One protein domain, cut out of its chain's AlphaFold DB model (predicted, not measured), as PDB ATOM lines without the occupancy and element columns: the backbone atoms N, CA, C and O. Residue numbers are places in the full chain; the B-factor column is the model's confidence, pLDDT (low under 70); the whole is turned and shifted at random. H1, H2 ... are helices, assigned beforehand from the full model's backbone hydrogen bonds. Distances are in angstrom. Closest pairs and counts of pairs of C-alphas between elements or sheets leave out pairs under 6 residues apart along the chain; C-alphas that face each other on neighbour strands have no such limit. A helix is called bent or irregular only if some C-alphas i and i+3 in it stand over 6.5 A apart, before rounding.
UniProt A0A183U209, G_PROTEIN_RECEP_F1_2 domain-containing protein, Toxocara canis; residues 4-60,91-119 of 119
ATOM      1  N   TYR A   4      91.575  23.107 -73.237       68.12
ATOM      2  CA  TYR A   4      92.269  22.776 -71.980       68.12
ATOM      3  C   TYR A   4      92.170  21.297 -71.574       68.12
ATOM      4  O   TYR A   4      93.193  20.663 -71.328       68.12
ATOM      5  N   LEU A   5      90.964  20.720 -71.561       71.25
ATOM      6  CA  LEU A   5      90.752  19.310 -71.219       71.25
ATOM      7  C   LEU A   5      91.490  18.328 -72.157       71.25
ATOM      8  O   LEU A   5      92.210  17.469 -71.643       71.25
ATOM      9  N   PRO A   6      91.362  18.416 -73.500       77.62
ATOM     10  CA  PRO A   6      92.049  17.482 -74.388       77.62
ATOM     11  C   PRO A   6      93.569  17.666 -74.369       77.62
ATOM     12  O   PRO A   6      94.284  16.671 -74.459       77.62
ATOM     13  N   VAL A   7      94.074  18.896 -74.199       81.19
ATOM     14  CA  VAL A   7      95.521  19.141 -74.076       81.19
ATOM     15  C   VAL A   7      96.071  18.518 -72.798       81.19
ATOM     16  O   VAL A   7      97.065  17.802 -72.867       81.19
ATOM     17  N   LEU A   8      95.395  18.700 -71.659       79.56
ATOM     18  CA  LEU A   8      95.767  18.048 -70.403       79.56
ATOM     19  C   LEU A   8      95.796  16.524 -70.571       79.56
ATOM     20  O   LEU A   8      96.837  15.898 -70.387       79.56
ATOM     21  N   LEU A   9      94.686  15.922 -70.998       84.62
ATOM     22  CA  LEU A   9      94.600  14.470 -71.179       84.62
ATOM     23  C   LEU A   9      95.692  13.935 -72.116       84.62
ATOM     24  O   LEU A   9      96.304  12.906 -71.818       84.62
ATOM     25  N   GLN A  10      95.965  14.632 -73.222       86.62
ATOM     26  CA  GLN A  10      96.981  14.225 -74.188       86.62
ATOM     27  C   GLN A  10      98.397  14.333 -73.612       86.62
ATOM     28  O   GLN A  10      99.159  13.377 -73.730       86.62
ATOM     29  N   SER A  11      98.747  15.440 -72.949       86.94
ATOM     30  CA  SER A  11     100.072  15.614 -72.337       86.94
ATOM     31  C   SER A  11     100.352  14.552 -71.273       86.94
ATOM     32  O   SER A  11     101.386  13.890 -71.331       86.94
ATOM     33  N   TRP A  12      99.413  14.323 -70.352       86.38
ATOM     34  CA  TRP A  12      99.573  13.332 -69.282       86.38
ATOM     35  C   TRP A  12      99.643  11.896 -69.818       86.38
ATOM     36  O   TRP A  12     100.463  11.102 -69.351       86.38
ATOM     37  N   SER A  13      98.846  11.568 -70.839       88.44
ATOM     38  CA  SER A  13      98.893  10.252 -71.488       88.44
ATOM     39  C   SER A  13     100.219  10.022 -72.220       88.44
ATOM     40  O   SER A  13     100.813   8.954 -72.089       88.44
ATOM     41  N   LEU A  14     100.717  11.025 -72.957       85.88
ATOM     42  CA  LEU A  14     102.006  10.942 -73.651       85.88
ATOM     43  C   LEU A  14     103.165  10.766 -72.667       85.88
ATOM     44  O   LEU A  14     104.034   9.931 -72.908       85.88
ATOM     45  N   THR A  15     103.164  11.486 -71.543       86.44
ATOM     46  CA  THR A  15     104.181  11.317 -70.495       86.44
ATOM     47  C   THR A  15     104.128   9.921 -69.879       86.44
ATOM     48  O   THR A  15     105.173   9.297 -69.721       86.44
ATOM     49  N   ALA A  16     102.937   9.384 -69.590       83.81
ATOM     50  CA  ALA A  16     102.798   8.023 -69.068       83.81
ATOM     51  C   ALA A  16     103.338   6.964 -70.048       83.81
ATOM     52  O   ALA A  16     104.071   6.063 -69.639       83.81
ATOM     53  N   ILE A  17     103.043   7.104 -71.345       86.06
ATOM     54  CA  ILE A  17     103.564   6.213 -72.394       86.06
ATOM     55  C   ILE A  17     105.089   6.348 -72.520       86.06
ATOM     56  O   ILE A  17     105.792   5.343 -72.616       86.06
ATOM     57  N   ALA A  18     105.617   7.575 -72.508       84.62
ATOM     58  CA  ALA A  18     107.053   7.825 -72.607       84.62
ATOM     59  C   ALA A  18     107.821   7.214 -71.423       84.62
ATOM     60  O   ALA A  18     108.873   6.610 -71.622       84.62
ATOM     61  N   LEU A  19     107.269   7.316 -70.210       82.19
ATOM     62  CA  LEU A  19     107.834   6.714 -69.004       82.19
ATOM     63  C   LEU A  19     107.838   5.181 -69.061       82.19
ATOM     64  O   LEU A  19     108.856   4.572 -68.742       82.19
ATOM     65  N   ASP A  20     106.741   4.559 -69.504       82.12
ATOM     66  CA  ASP A  20     106.664   3.101 -69.684       82.12
ATOM     67  C   ASP A  20     107.762   2.595 -70.638       82.12
ATOM     68  O   ASP A  20     108.501   1.659 -70.317       82.12
ATOM     69  N   LYS A  21     107.953   3.284 -71.773       81.88
ATOM     70  CA  LYS A  21     109.023   2.968 -72.730       81.88
ATOM     71  C   LYS A  21     110.419   3.210 -72.161       81.88
ATOM     72  O   LYS A  21     111.292   2.368 -72.355       81.88
ATOM     73  N   PHE A  22     110.632   4.317 -71.453       81.38
ATOM     74  CA  PHE A  22     111.921   4.654 -70.844       81.38
ATOM     75  C   PHE A  22     112.381   3.587 -69.842       81.38
ATOM     76  O   PHE A  22     113.505   3.094 -69.933       81.38
ATOM     77  N   VAL A  23     111.492   3.161 -68.938       78.31
ATOM     78  CA  VAL A  23     111.797   2.122 -67.942       78.31
ATOM     79  C   VAL A  23     112.134   0.788 -68.609       78.31
ATOM     80  O   VAL A  23     113.055   0.103 -68.163       78.31
ATOM     81  N   HIS A  24     111.424   0.426 -69.680       79.38
ATOM     82  CA  HIS A  24     111.676  -0.815 -70.409       79.38
ATOM     83  C   HIS A  24     113.024  -0.812 -71.150       79.38
ATOM     84  O   HIS A  24     113.692  -1.842 -71.199       79.38
ATOM     85  N   ILE A  25     113.445   0.338 -71.692       82.38
ATOM     86  CA  ILE A  25     114.744   0.486 -72.368       82.38
ATOM     87  C   ILE A  25     115.902   0.378 -71.370       82.38
ATOM     88  O   ILE A  25     116.876  -0.316 -71.649       82.38
ATOM     89  N   ILE A  26     115.803   1.038 -70.210       80.19
ATOM     90  CA  ILE A  26     116.876   1.017 -69.200       80.19
ATOM     91  C   ILE A  26     116.975  -0.345 -68.507       80.19
ATOM     92  O   ILE A  26     118.074  -0.825 -68.244       80.19
ATOM     93  N   ASN A  27     115.841  -0.982 -68.211       74.44
ATOM     94  CA  ASN A  27     115.799  -2.263 -67.512       74.44
ATOM     95  C   ASN A  27     115.053  -3.321 -68.341       74.44
ATOM     96  O   ASN A  27     113.887  -3.610 -68.052       74.44
ATOM     97  N   PRO A  28     115.721  -3.968 -69.316       70.75
ATOM     98  CA  PRO A  28     115.091  -4.957 -70.195       70.75
ATOM     99  C   PRO A  28     114.614  -6.222 -69.457       70.75
ATOM    100  O   PRO A  28     113.819  -6.991 -69.991       70.75
ATOM    101  N   THR A  29     115.076  -6.449 -68.222       71.12
ATOM    102  CA  THR A  29     114.674  -7.578 -67.364       71.12
ATOM    103  C   THR A  29     113.460  -7.280 -66.482       71.12
ATOM    104  O   THR A  29     112.901  -8.204 -65.886       71.12
ATOM    105  N   ARG A  30     113.013  -6.017 -66.381       66.75
ATOM    106  CA  ARG A  30     111.775  -5.688 -65.663       66.75
ATOM    107  C   ARG A  30     110.567  -6.085 -66.500       66.75
ATOM    108  O   ARG A  30     110.445  -5.712 -67.664       66.75
ATOM    109  N   ALA A  31     109.646  -6.813 -65.870       67.19
ATOM    110  CA  ALA A  31     108.374  -7.154 -66.487       67.19
ATOM    111  C   ALA A  31     107.630  -5.868 -66.904       67.19
ATOM    112  O   ALA A  31     107.592  -4.919 -66.112       67.19
ATOM    113  N   PRO A  32     107.040  -5.829 -68.114       69.00
ATOM    114  CA  PRO A  32     106.268  -4.680 -68.564       69.00
ATOM    115  C   PRO A  32     105.122  -4.400 -67.590       69.00
ATOM    116  O   PRO A  32     104.598  -5.319 -66.943       69.00
ATOM    117  N   VAL A  33     104.728  -3.128 -67.487       71.00
ATOM    118  CA  VAL A  33     103.600  -2.716 -66.648       71.00
ATOM    119  C   VAL A  33     102.384  -3.558 -67.033       71.00
ATOM    120  O   VAL A  33     102.013  -3.662 -68.203       71.00
ATOM    121  N   ARG A  34     101.767  -4.223 -66.049       78.56
ATOM    122  CA  ARG A  34     100.620  -5.096 -66.326       78.56
ATOM    123  C   ARG A  34      99.470  -4.254 -66.873       78.56
ATOM    124  O   ARG A  34      99.215  -3.165 -66.364       78.56
ATOM    125  N   VAL A  35      98.691  -4.802 -67.808       74.88
ATOM    126  CA  VAL A  35      97.522  -4.123 -68.412       74.88
ATOM    127  C   VAL A  35      96.580  -3.536 -67.352       74.88
ATOM    128  O   VAL A  35      96.074  -2.433 -67.515       74.88
ATOM    129  N   ARG A  36      96.400  -4.229 -66.217       75.44
ATOM    130  CA  ARG A  36      95.605  -3.725 -65.085       75.44
ATOM    131  C   ARG A  36      96.192  -2.457 -64.453       75.44
ATOM    132  O   ARG A  36      95.440  -1.556 -64.115       75.44
ATOM    133  N   GLN A  37      97.512  -2.379 -64.294       78.75
ATOM    134  CA  GLN A  37      98.186  -1.199 -63.742       78.75
ATOM    135  C   GLN A  37      98.146  -0.034 -64.732       78.75
ATOM    136  O   GLN A  37      97.825   1.079 -64.333       78.75
ATOM    137  N   ALA A  38      98.372  -0.300 -66.022       77.88
ATOM    138  CA  ALA A  38      98.239   0.712 -67.068       77.88
ATOM    139  C   ALA A  38      96.807   1.277 -67.132       77.88
ATOM    140  O   ALA A  38      96.627   2.489 -67.178       77.88
ATOM    141  N   ALA A  39      95.784   0.420 -67.039       77.06
ATOM    142  CA  ALA A  39      94.387   0.850 -66.995       77.06
ATOM    143  C   ALA A  39      94.076   1.723 -65.766       77.06
ATOM    144  O   ALA A  39      93.388   2.733 -65.899       77.06
ATOM    145  N   LEU A  40      94.610   1.373 -64.590       83.19
ATOM    146  CA  LEU A  40      94.457   2.182 -63.375       83.19
ATOM    147  C   LEU A  40      95.123   3.557 -63.511       83.19
ATOM    148  O   LEU A  40      94.522   4.554 -63.121       83.19
ATOM    149  N   ILE A  41      96.324   3.624 -64.095       82.75
ATOM    150  CA  ILE A  41      97.035   4.889 -64.342       82.75
ATOM    151  C   ILE A  41      96.231   5.769 -65.305       82.75
ATOM    152  O   ILE A  41      95.995   6.940 -65.014       82.75
ATOM    153  N   THR A  42      95.749   5.209 -66.416       83.81
ATOM    154  CA  THR A  42      94.933   5.947 -67.392       83.81
ATOM    155  C   THR A  42      93.629   6.458 -66.780       83.81
ATOM    156  O   THR A  42      93.254   7.608 -67.006       83.81
ATOM    157  N   LEU A  43      92.948   5.634 -65.979       85.38
ATOM    158  CA  LEU A  43      91.712   6.026 -65.304       85.38
ATOM    159  C   LEU A  43      91.969   7.130 -64.272       85.38
ATOM    160  O   LEU A  43      91.198   8.083 -64.194       85.38
ATOM    161  N   PHE A  44      93.075   7.050 -63.530       85.75
ATOM    162  CA  PHE A  44      93.480   8.095 -62.593       85.75
ATOM    163  C   PHE A  44      93.770   9.427 -63.299       85.75
ATOM    164  O   PHE A  44      93.269  10.462 -62.861       85.75
ATOM    165  N   ILE A  45      94.504   9.406 -64.420       85.81
ATOM    166  CA  ILE A  45      94.757  10.599 -65.248       85.81
ATOM    167  C   ILE A  45      93.431  11.223 -65.690       85.81
ATOM    168  O   ILE A  45      93.236  12.426 -65.540       85.81
ATOM    169  N   TRP A  46      92.498  10.401 -66.171       86.06
ATOM    170  CA  TRP A  46      91.171  10.863 -66.567       86.06
ATOM    171  C   TRP A  46      90.417  11.536 -65.422       86.06
ATOM    172  O   TRP A  46      89.933  12.651 -65.595       86.06
ATOM    173  N   LEU A  47      90.364  10.908 -64.244       87.44
ATOM    174  CA  LEU A  47      89.675  11.465 -63.079       87.44
ATOM    175  C   LEU A  47      90.274  12.804 -62.638       87.44
ATOM    176  O   LEU A  47      89.530  13.756 -62.415       87.44
ATOM    177  N   VAL A  48      91.602  12.898 -62.539       84.75
ATOM    178  CA  VAL A  48      92.286  14.135 -62.134       84.75
ATOM    179  C   VAL A  48      92.058  15.243 -63.160       84.75
ATOM    180  O   VAL A  48      91.708  16.363 -62.785       84.75
ATOM    181  N   CYS A  49      92.184  14.938 -64.456       83.81
ATOM    182  CA  CYS A  49      91.898  15.901 -65.516       83.81
ATOM    183  C   CYS A  49      90.438  16.363 -65.478       83.81
ATOM    184  O   CYS A  49      90.188  17.563 -65.566       83.81
ATOM    185  N   SER A  50      89.474  15.457 -65.298       83.56
ATOM    186  CA  SER A  50      88.061  15.819 -65.171       83.56
ATOM    187  C   SER A  50      87.813  16.707 -63.953       83.56
ATOM    188  O   SER A  50      87.203  17.759 -64.112       83.56
ATOM    189  N   LEU A  51      88.338  16.352 -62.775       85.44
ATOM    190  CA  LEU A  51      88.163  17.117 -61.532       85.44
ATOM    191  C   LEU A  51      88.669  18.560 -61.653       85.44
ATOM    192  O   LEU A  51      87.965  19.489 -61.264       85.44
ATOM    193  N   ILE A  52      89.847  18.762 -62.250       82.81
ATOM    194  CA  ILE A  52      90.412  20.101 -62.487       82.81
ATOM    195  C   ILE A  52      89.564  20.895 -63.501       82.81
ATOM    196  O   ILE A  52      89.561  22.120 -63.489       82.81
ATOM    197  N   ASN A  53      88.802  20.242 -64.379       78.44
ATOM    198  CA  ASN A  53      87.957  20.947 -65.347       78.44
ATOM    199  C   ASN A  53      86.545  21.262 -64.822       78.44
ATOM    200  O   ASN A  53      85.894  22.134 -65.386       78.44
ATOM    201  N   ILE A  54      86.071  20.634 -63.738       81.50
ATOM    202  CA  ILE A  54      84.732  20.892 -63.168       81.50
ATOM    203  C   ILE A  54      84.476  22.375 -62.847       81.50
ATOM    204  O   ILE A  54      83.479  22.902 -63.341       81.50
ATOM    205  N   PRO A  55      85.321  23.079 -62.063       79.25
ATOM    206  CA  PRO A  55      85.048  24.478 -61.727       79.25
ATOM    207  C   PRO A  55      85.065  25.368 -62.972       79.25
ATOM    208  O   PRO A  55      84.246  26.270 -63.073       79.25
ATOM    209  N   TYR A  56      85.922  25.056 -63.950       74.56
ATOM    210  CA  TYR A  56      85.963  25.747 -65.237       74.56
ATOM    211  C   TYR A  56      84.668  25.548 -66.039       74.56
ATOM    212  O   TYR A  56      84.151  26.501 -66.609       74.56
ATOM    213  N   LEU A  57      84.106  24.332 -66.047       75.31
ATOM    214  CA  LEU A  57      82.833  24.035 -66.714       75.31
ATOM    215  C   LEU A  57      81.648  24.763 -66.065       75.31
ATOM    216  O   LEU A  57      80.750  25.201 -66.772       75.31
ATOM    217  N   MET A  58      81.659  24.917 -64.740       78.56
ATOM    218  CA  MET A  58      80.630  25.670 -64.008       78.56
ATOM    219  C   MET A  58      80.734  27.189 -64.193       78.56
ATOM    220  O   MET A  58      79.816  27.918 -63.817       78.56
ATOM    221  N   SER A  59      81.843  27.679 -64.750       77.81
ATOM    222  CA  SER A  59      82.033  29.108 -64.993       77.81
ATOM    223  C   SER A  59      81.362  29.615 -66.275       77.81
ATOM    224  O   SER A  59      81.281  30.829 -66.463       77.81
ATOM    225  N   PHE A  60      80.911  28.711 -67.149       76.06
ATOM    226  CA  PHE A  60      80.227  29.057 -68.391       76.06
ATOM    227  C   PHE A  60      78.747  29.306 -68.158       76.06
ATOM    228  O   PHE A  60      78.073  28.496 -67.521       76.06
ATOM    229  N   PRO A  91      90.372  36.192 -61.012       77.69
ATOM    230  CA  PRO A  91      90.275  34.765 -60.702       77.69
ATOM    231  C   PRO A  91      90.319  33.879 -61.953       77.69
ATOM    232  O   PRO A  91      90.971  32.838 -61.913       77.69
ATOM    233  N   ARG A  92      89.746  34.322 -63.084       78.19
ATOM    234  CA  ARG A  92      89.848  33.615 -64.373       78.19
ATOM    235  C   ARG A  92      91.302  33.439 -64.809       78.19
ATOM    236  O   ARG A  92      91.751  32.328 -65.097       78.19
ATOM    237  N   ARG A  93      92.053  34.546 -64.855       79.56
ATOM    238  CA  ARG A  93      93.463  34.539 -65.284       79.56
ATOM    239  C   ARG A  93      94.341  33.771 -64.306       79.56
ATOM    240  O   ARG A  93      95.222  33.034 -64.740       79.56
ATOM    241  N   LEU A  94      94.099  33.926 -63.005       83.19
ATOM    242  CA  LEU A  94      94.843  33.218 -61.970       83.19
ATOM    243  C   LEU A  94      94.629  31.708 -62.098       83.19
ATOM    244  O   LEU A  94      95.606  30.974 -62.168       83.19
ATOM    245  N   TYR A  95      93.380  31.254 -62.227       83.12
ATOM    246  CA  TYR A  95      93.062  29.838 -62.381       83.12
ATOM    247  C   TYR A  95      93.730  29.226 -63.616       83.12
ATOM    248  O   TYR A  95      94.450  28.232 -63.503       83.12
ATOM    249  N   GLY A  96      93.559  29.854 -64.784       81.44
ATOM    250  CA  GLY A  96      94.167  29.380 -66.028       81.44
ATOM    251  C   GLY A  96      95.696  29.307 -65.948       81.44
ATOM    252  O   GLY A  96      96.288  28.286 -66.300       81.44
ATOM    253  N   SER A  97      96.336  30.358 -65.427       82.81
ATOM    254  CA  SER A  97      97.796  30.413 -65.275       82.81
ATOM    255  C   SER A  97      98.315  29.411 -64.246       82.81
ATOM    256  O   SER A  97      99.308  28.735 -64.501       82.81
ATOM    257  N   THR A  98      97.647  29.267 -63.098       85.81
ATOM    258  CA  THR A  98      98.036  28.310 -62.056       85.81
ATOM    259  C   THR A  98      97.945  26.879 -62.564       85.81
ATOM    260  O   THR A  98      98.891  26.119 -62.371       85.81
ATOM    261  N   VAL A  99      96.861  26.509 -63.255       84.38
ATOM    262  CA  VAL A  99      96.711  25.162 -63.825       84.38
ATOM    263  C   VAL A  99      97.794  24.889 -64.872       84.38
ATOM    264  O   VAL A  99      98.415  23.828 -64.836       84.38
ATOM    265  N   MET A 100      98.094  25.856 -65.746       83.06
ATOM    266  CA  MET A 100      99.162  25.731 -66.747       83.06
ATOM    267  C   MET A 100     100.557  25.598 -66.127       83.06
ATOM    268  O   MET A 100     101.355  24.778 -66.570       83.06
ATOM    269  N   LEU A 101     100.871  26.368 -65.088       85.69
ATOM    270  CA  LEU A 101     102.159  26.246 -64.402       85.69
ATOM    271  C   LEU A 101     102.268  24.900 -63.687       85.69
ATOM    272  O   LEU A 101     103.253  24.186 -63.847       85.69
ATOM    273  N   LEU A 102     101.220  24.520 -62.959       84.25
ATOM    274  CA  LEU A 102     101.187  23.292 -62.181       84.25
ATOM    275  C   LEU A 102     101.282  22.054 -63.082       84.25
ATOM    276  O   LEU A 102     102.032  21.135 -62.757       84.25
ATOM    277  N   GLN A 103     100.620  22.042 -64.248       82.25
ATOM    278  CA  GLN A 103     100.753  20.938 -65.205       82.25
ATOM    279  C   GLN A 103     102.201  20.812 -65.713       82.25
ATOM    280  O   GLN A 103     102.739  19.710 -65.752       82.25
ATOM    281  N   VAL A 104     102.854  21.925 -66.071       83.12
ATOM    282  CA  VAL A 104     104.211  21.913 -66.638       83.12
ATOM    283  C   VAL A 104     105.215  21.474 -65.580       83.12
ATOM    284  O   VAL A 104     106.045  20.605 -65.842       83.12
ATOM    285  N   THR A 105     105.108  22.023 -64.371       86.62
ATOM    286  CA  THR A 105     105.988  21.676 -63.258       86.62
ATOM    287  C   THR A 105     105.837  20.207 -62.873       86.62
ATOM    288  O   THR A 105     106.840  19.505 -62.796       86.62
ATOM    289  N   LEU A 106     104.611  19.702 -62.689       85.44
ATOM    290  CA  LEU A 106     104.395  18.303 -62.308       85.44
ATOM    291  C   LEU A 106     104.884  17.317 -63.374       85.44
ATOM    292  O   LEU A 106     105.554  16.343 -63.032       85.44
ATOM    293  N   LEU A 107     104.583  17.568 -64.652       84.50
ATOM    294  CA  LEU A 107     105.038  16.712 -65.749       84.50
ATOM    295  C   LEU A 107     106.569  16.688 -65.836       84.50
ATOM    296  O   LEU A 107     107.161  15.618 -65.989       84.50
ATOM    297  N   TRP A 108     107.214  17.847 -65.679       83.69
ATOM    298  CA  TRP A 108     108.669  17.953 -65.679       83.69
ATOM    299  C   TRP A 108     109.306  17.217 -64.492       83.69
ATOM    300  O   TRP A 108     110.224  16.422 -64.687       83.69
ATOM    301  N   TYR A 109     108.780  17.401 -63.277       86.00
ATOM    302  CA  TYR A 109     109.260  16.696 -62.085       86.00
ATOM    303  C   TYR A 109     109.118  15.179 -62.204       86.00
ATOM    304  O   TYR A 109     110.065  14.457 -61.896       86.00
ATOM    305  N   LEU A 110     107.967  14.682 -62.667       81.19
ATOM    306  CA  LEU A 110     107.752  13.246 -62.862       81.19
ATOM    307  C   LEU A 110     108.764  12.668 -63.850       81.19
ATOM    308  O   LEU A 110     109.388  11.648 -63.557       81.19
ATOM    309  N   PHE A 111     108.985  13.354 -64.971       79.38
ATOM    310  CA  PHE A 111     109.945  12.929 -65.982       79.38
ATOM    311  C   PHE A 111     111.385  12.884 -65.443       79.38
ATOM    312  O   PHE A 111     112.061  11.864 -65.576       79.38
ATOM    313  N   ILE A 112     111.841  13.939 -64.759       79.75
ATOM    314  CA  ILE A 112     113.189  13.995 -64.167       79.75
ATOM    315  C   ILE A 112     113.351  12.968 -63.044       79.75
ATOM    316  O   ILE A 112     114.377  12.295 -62.975       79.75
ATOM    317  N   SER A 113     112.344  12.799 -62.182       79.75
ATOM    318  CA  SER A 113     112.397  11.821 -61.091       79.75
ATOM    319  C   SER A 113     112.537  10.392 -61.611       79.75
ATOM    320  O   SER A 113     113.268   9.598 -61.020       79.75
ATOM    321  N   ALA A 114     111.883  10.070 -62.729       73.88
ATOM    322  CA  ALA A 114     112.046   8.786 -63.382       73.88
ATOM    323  C   ALA A 114     113.468   8.637 -63.933       73.88
ATOM    324  O   ALA A 114     114.085   7.605 -63.717       73.88
ATOM    325  N   ILE A 115     114.032   9.667 -64.567       73.00
ATOM    326  CA  ILE A 115     115.416   9.611 -65.058       73.00
ATOM    327  C   ILE A 115     116.412   9.396 -63.911       73.00
ATOM    328  O   ILE A 115     117.249   8.508 -64.003       73.00
ATOM    329  N   VAL A 116     116.309  10.163 -62.822       75.00
ATOM    330  CA  VAL A 116     117.269  10.107 -61.703       75.00
ATOM    331  C   VAL A 116     117.168   8.803 -60.908       75.00
ATOM    332  O   VAL A 116     118.194   8.255 -60.535       75.00
ATOM    333  N   ASN A 117     115.964   8.277 -60.656       70.00
ATOM    334  CA  ASN A 117     115.808   7.004 -59.934       70.00
ATOM    335  C   ASN A 117     116.220   5.773 -60.761       70.00
ATOM    336  O   ASN A 117     116.322   4.679 -60.206       70.00
ATOM    337  N   PHE A 118     116.390   5.927 -62.078       61.69
ATOM    338  CA  PHE A 118     116.784   4.851 -62.990       61.69
ATOM    339  C   PHE A 118     118.177   5.041 -63.616       61.69
ATOM    340  O   PHE A 118     118.579   4.184 -64.402       61.69
ATOM    341  N   SER A 119     118.900   6.114 -63.265       54.94
ATOM    342  CA  SER A 119     120.326   6.315 -63.570       54.94
ATOM    343  C   SER A 119     121.219   5.743 -62.477       54.94
ATOM    344  O   SER A 119     122.391   5.479 -62.824       54.94
TER     345      SER A 119
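What this domain is: This is residues 4 to 60 and 91 to 119 of the 119 residues of the protein "G_PROTEIN_RECEP_F1_2 domain-containing protein" of Toxocara canis (UniProt A0A183U209). Look for three long helices laid side by side along one axis: H1 packs on both H2 and H3, H1 and H3 run almost parallel, and H2 folds back the opposite way. H1 and H2 make a helical hairpin that is open at its link: they meet with the first half of H1 and spread apart toward residues 27 to 34. The printed part has 86 residues, with three named helices in the order H1, H2, H3 and no named strand, and its class is all helix. It is loose, with a radius of gyration of the C-alphas of 15.2 A, and only just elongated, with spans of 50 by 26 by 14 A.

Where its parts are: Find C-alpha 4 at (92.269, 22.776, -71.980); from there H1, residues 4 to 26, runs 33.0 A to C-alpha 26 at (116.876, 1.017, -69.200). A short link of 8 residues leads to H2, residues 35 to 58, which is 34.5 A long from first to last C-alpha. Near residue 52 you will find a kink of 32 degrees in H2. H2 is irregular, but only just: C-alphas 52 and 55 are 7.0 A apart. After the cut, H3, residues 91 to 118, is the longest helix with 28 residues; it runs 40.0 A and ends at C-alpha 118, at (116.784, 4.851, -62.990).

How they stand to each other: Start with the hairpin of H1 and H2, which touch at a shallow tilt of 24 degrees and run opposite ways. Residues 5 to 13 of H1 alone touch H2, and residues 42 to 53 of H2 alone touch H1; the closest C-alphas are those of Leu 9 and Cys 49, 6.4 A apart. Farther along H1, look at Leu 19 and Phe 111, whose C-alphas, 7.2 A apart, are the closest of H1 and H3. H1 and H3 touch at a shallow tilt of 6 degrees and run the same way. H2 and H3 are near each other, with 6 pairs of C-alphas within 10 A and the closest at 8.2 A. In H1 and H3 every O i to N i+4 pair is within hydrogen-bond range; in H2 it is 18 of 20.

The domain as a whole: The two C-alphas farthest apart, those of Thr 29 and Phe 60, are 50.3 A from each other. Residues 61 to 90 are cut out, on the link across the cut from H2 to H3; look from C-alpha 60 to C-alpha 91, and the gap is 13.9 A. The printed part ends at Ser 119, the chain's last residue. The mean pLDDT of the printed part is 79.9; look for values under 70 at residue 4, residues 30 to 32 and residues 118 to 119.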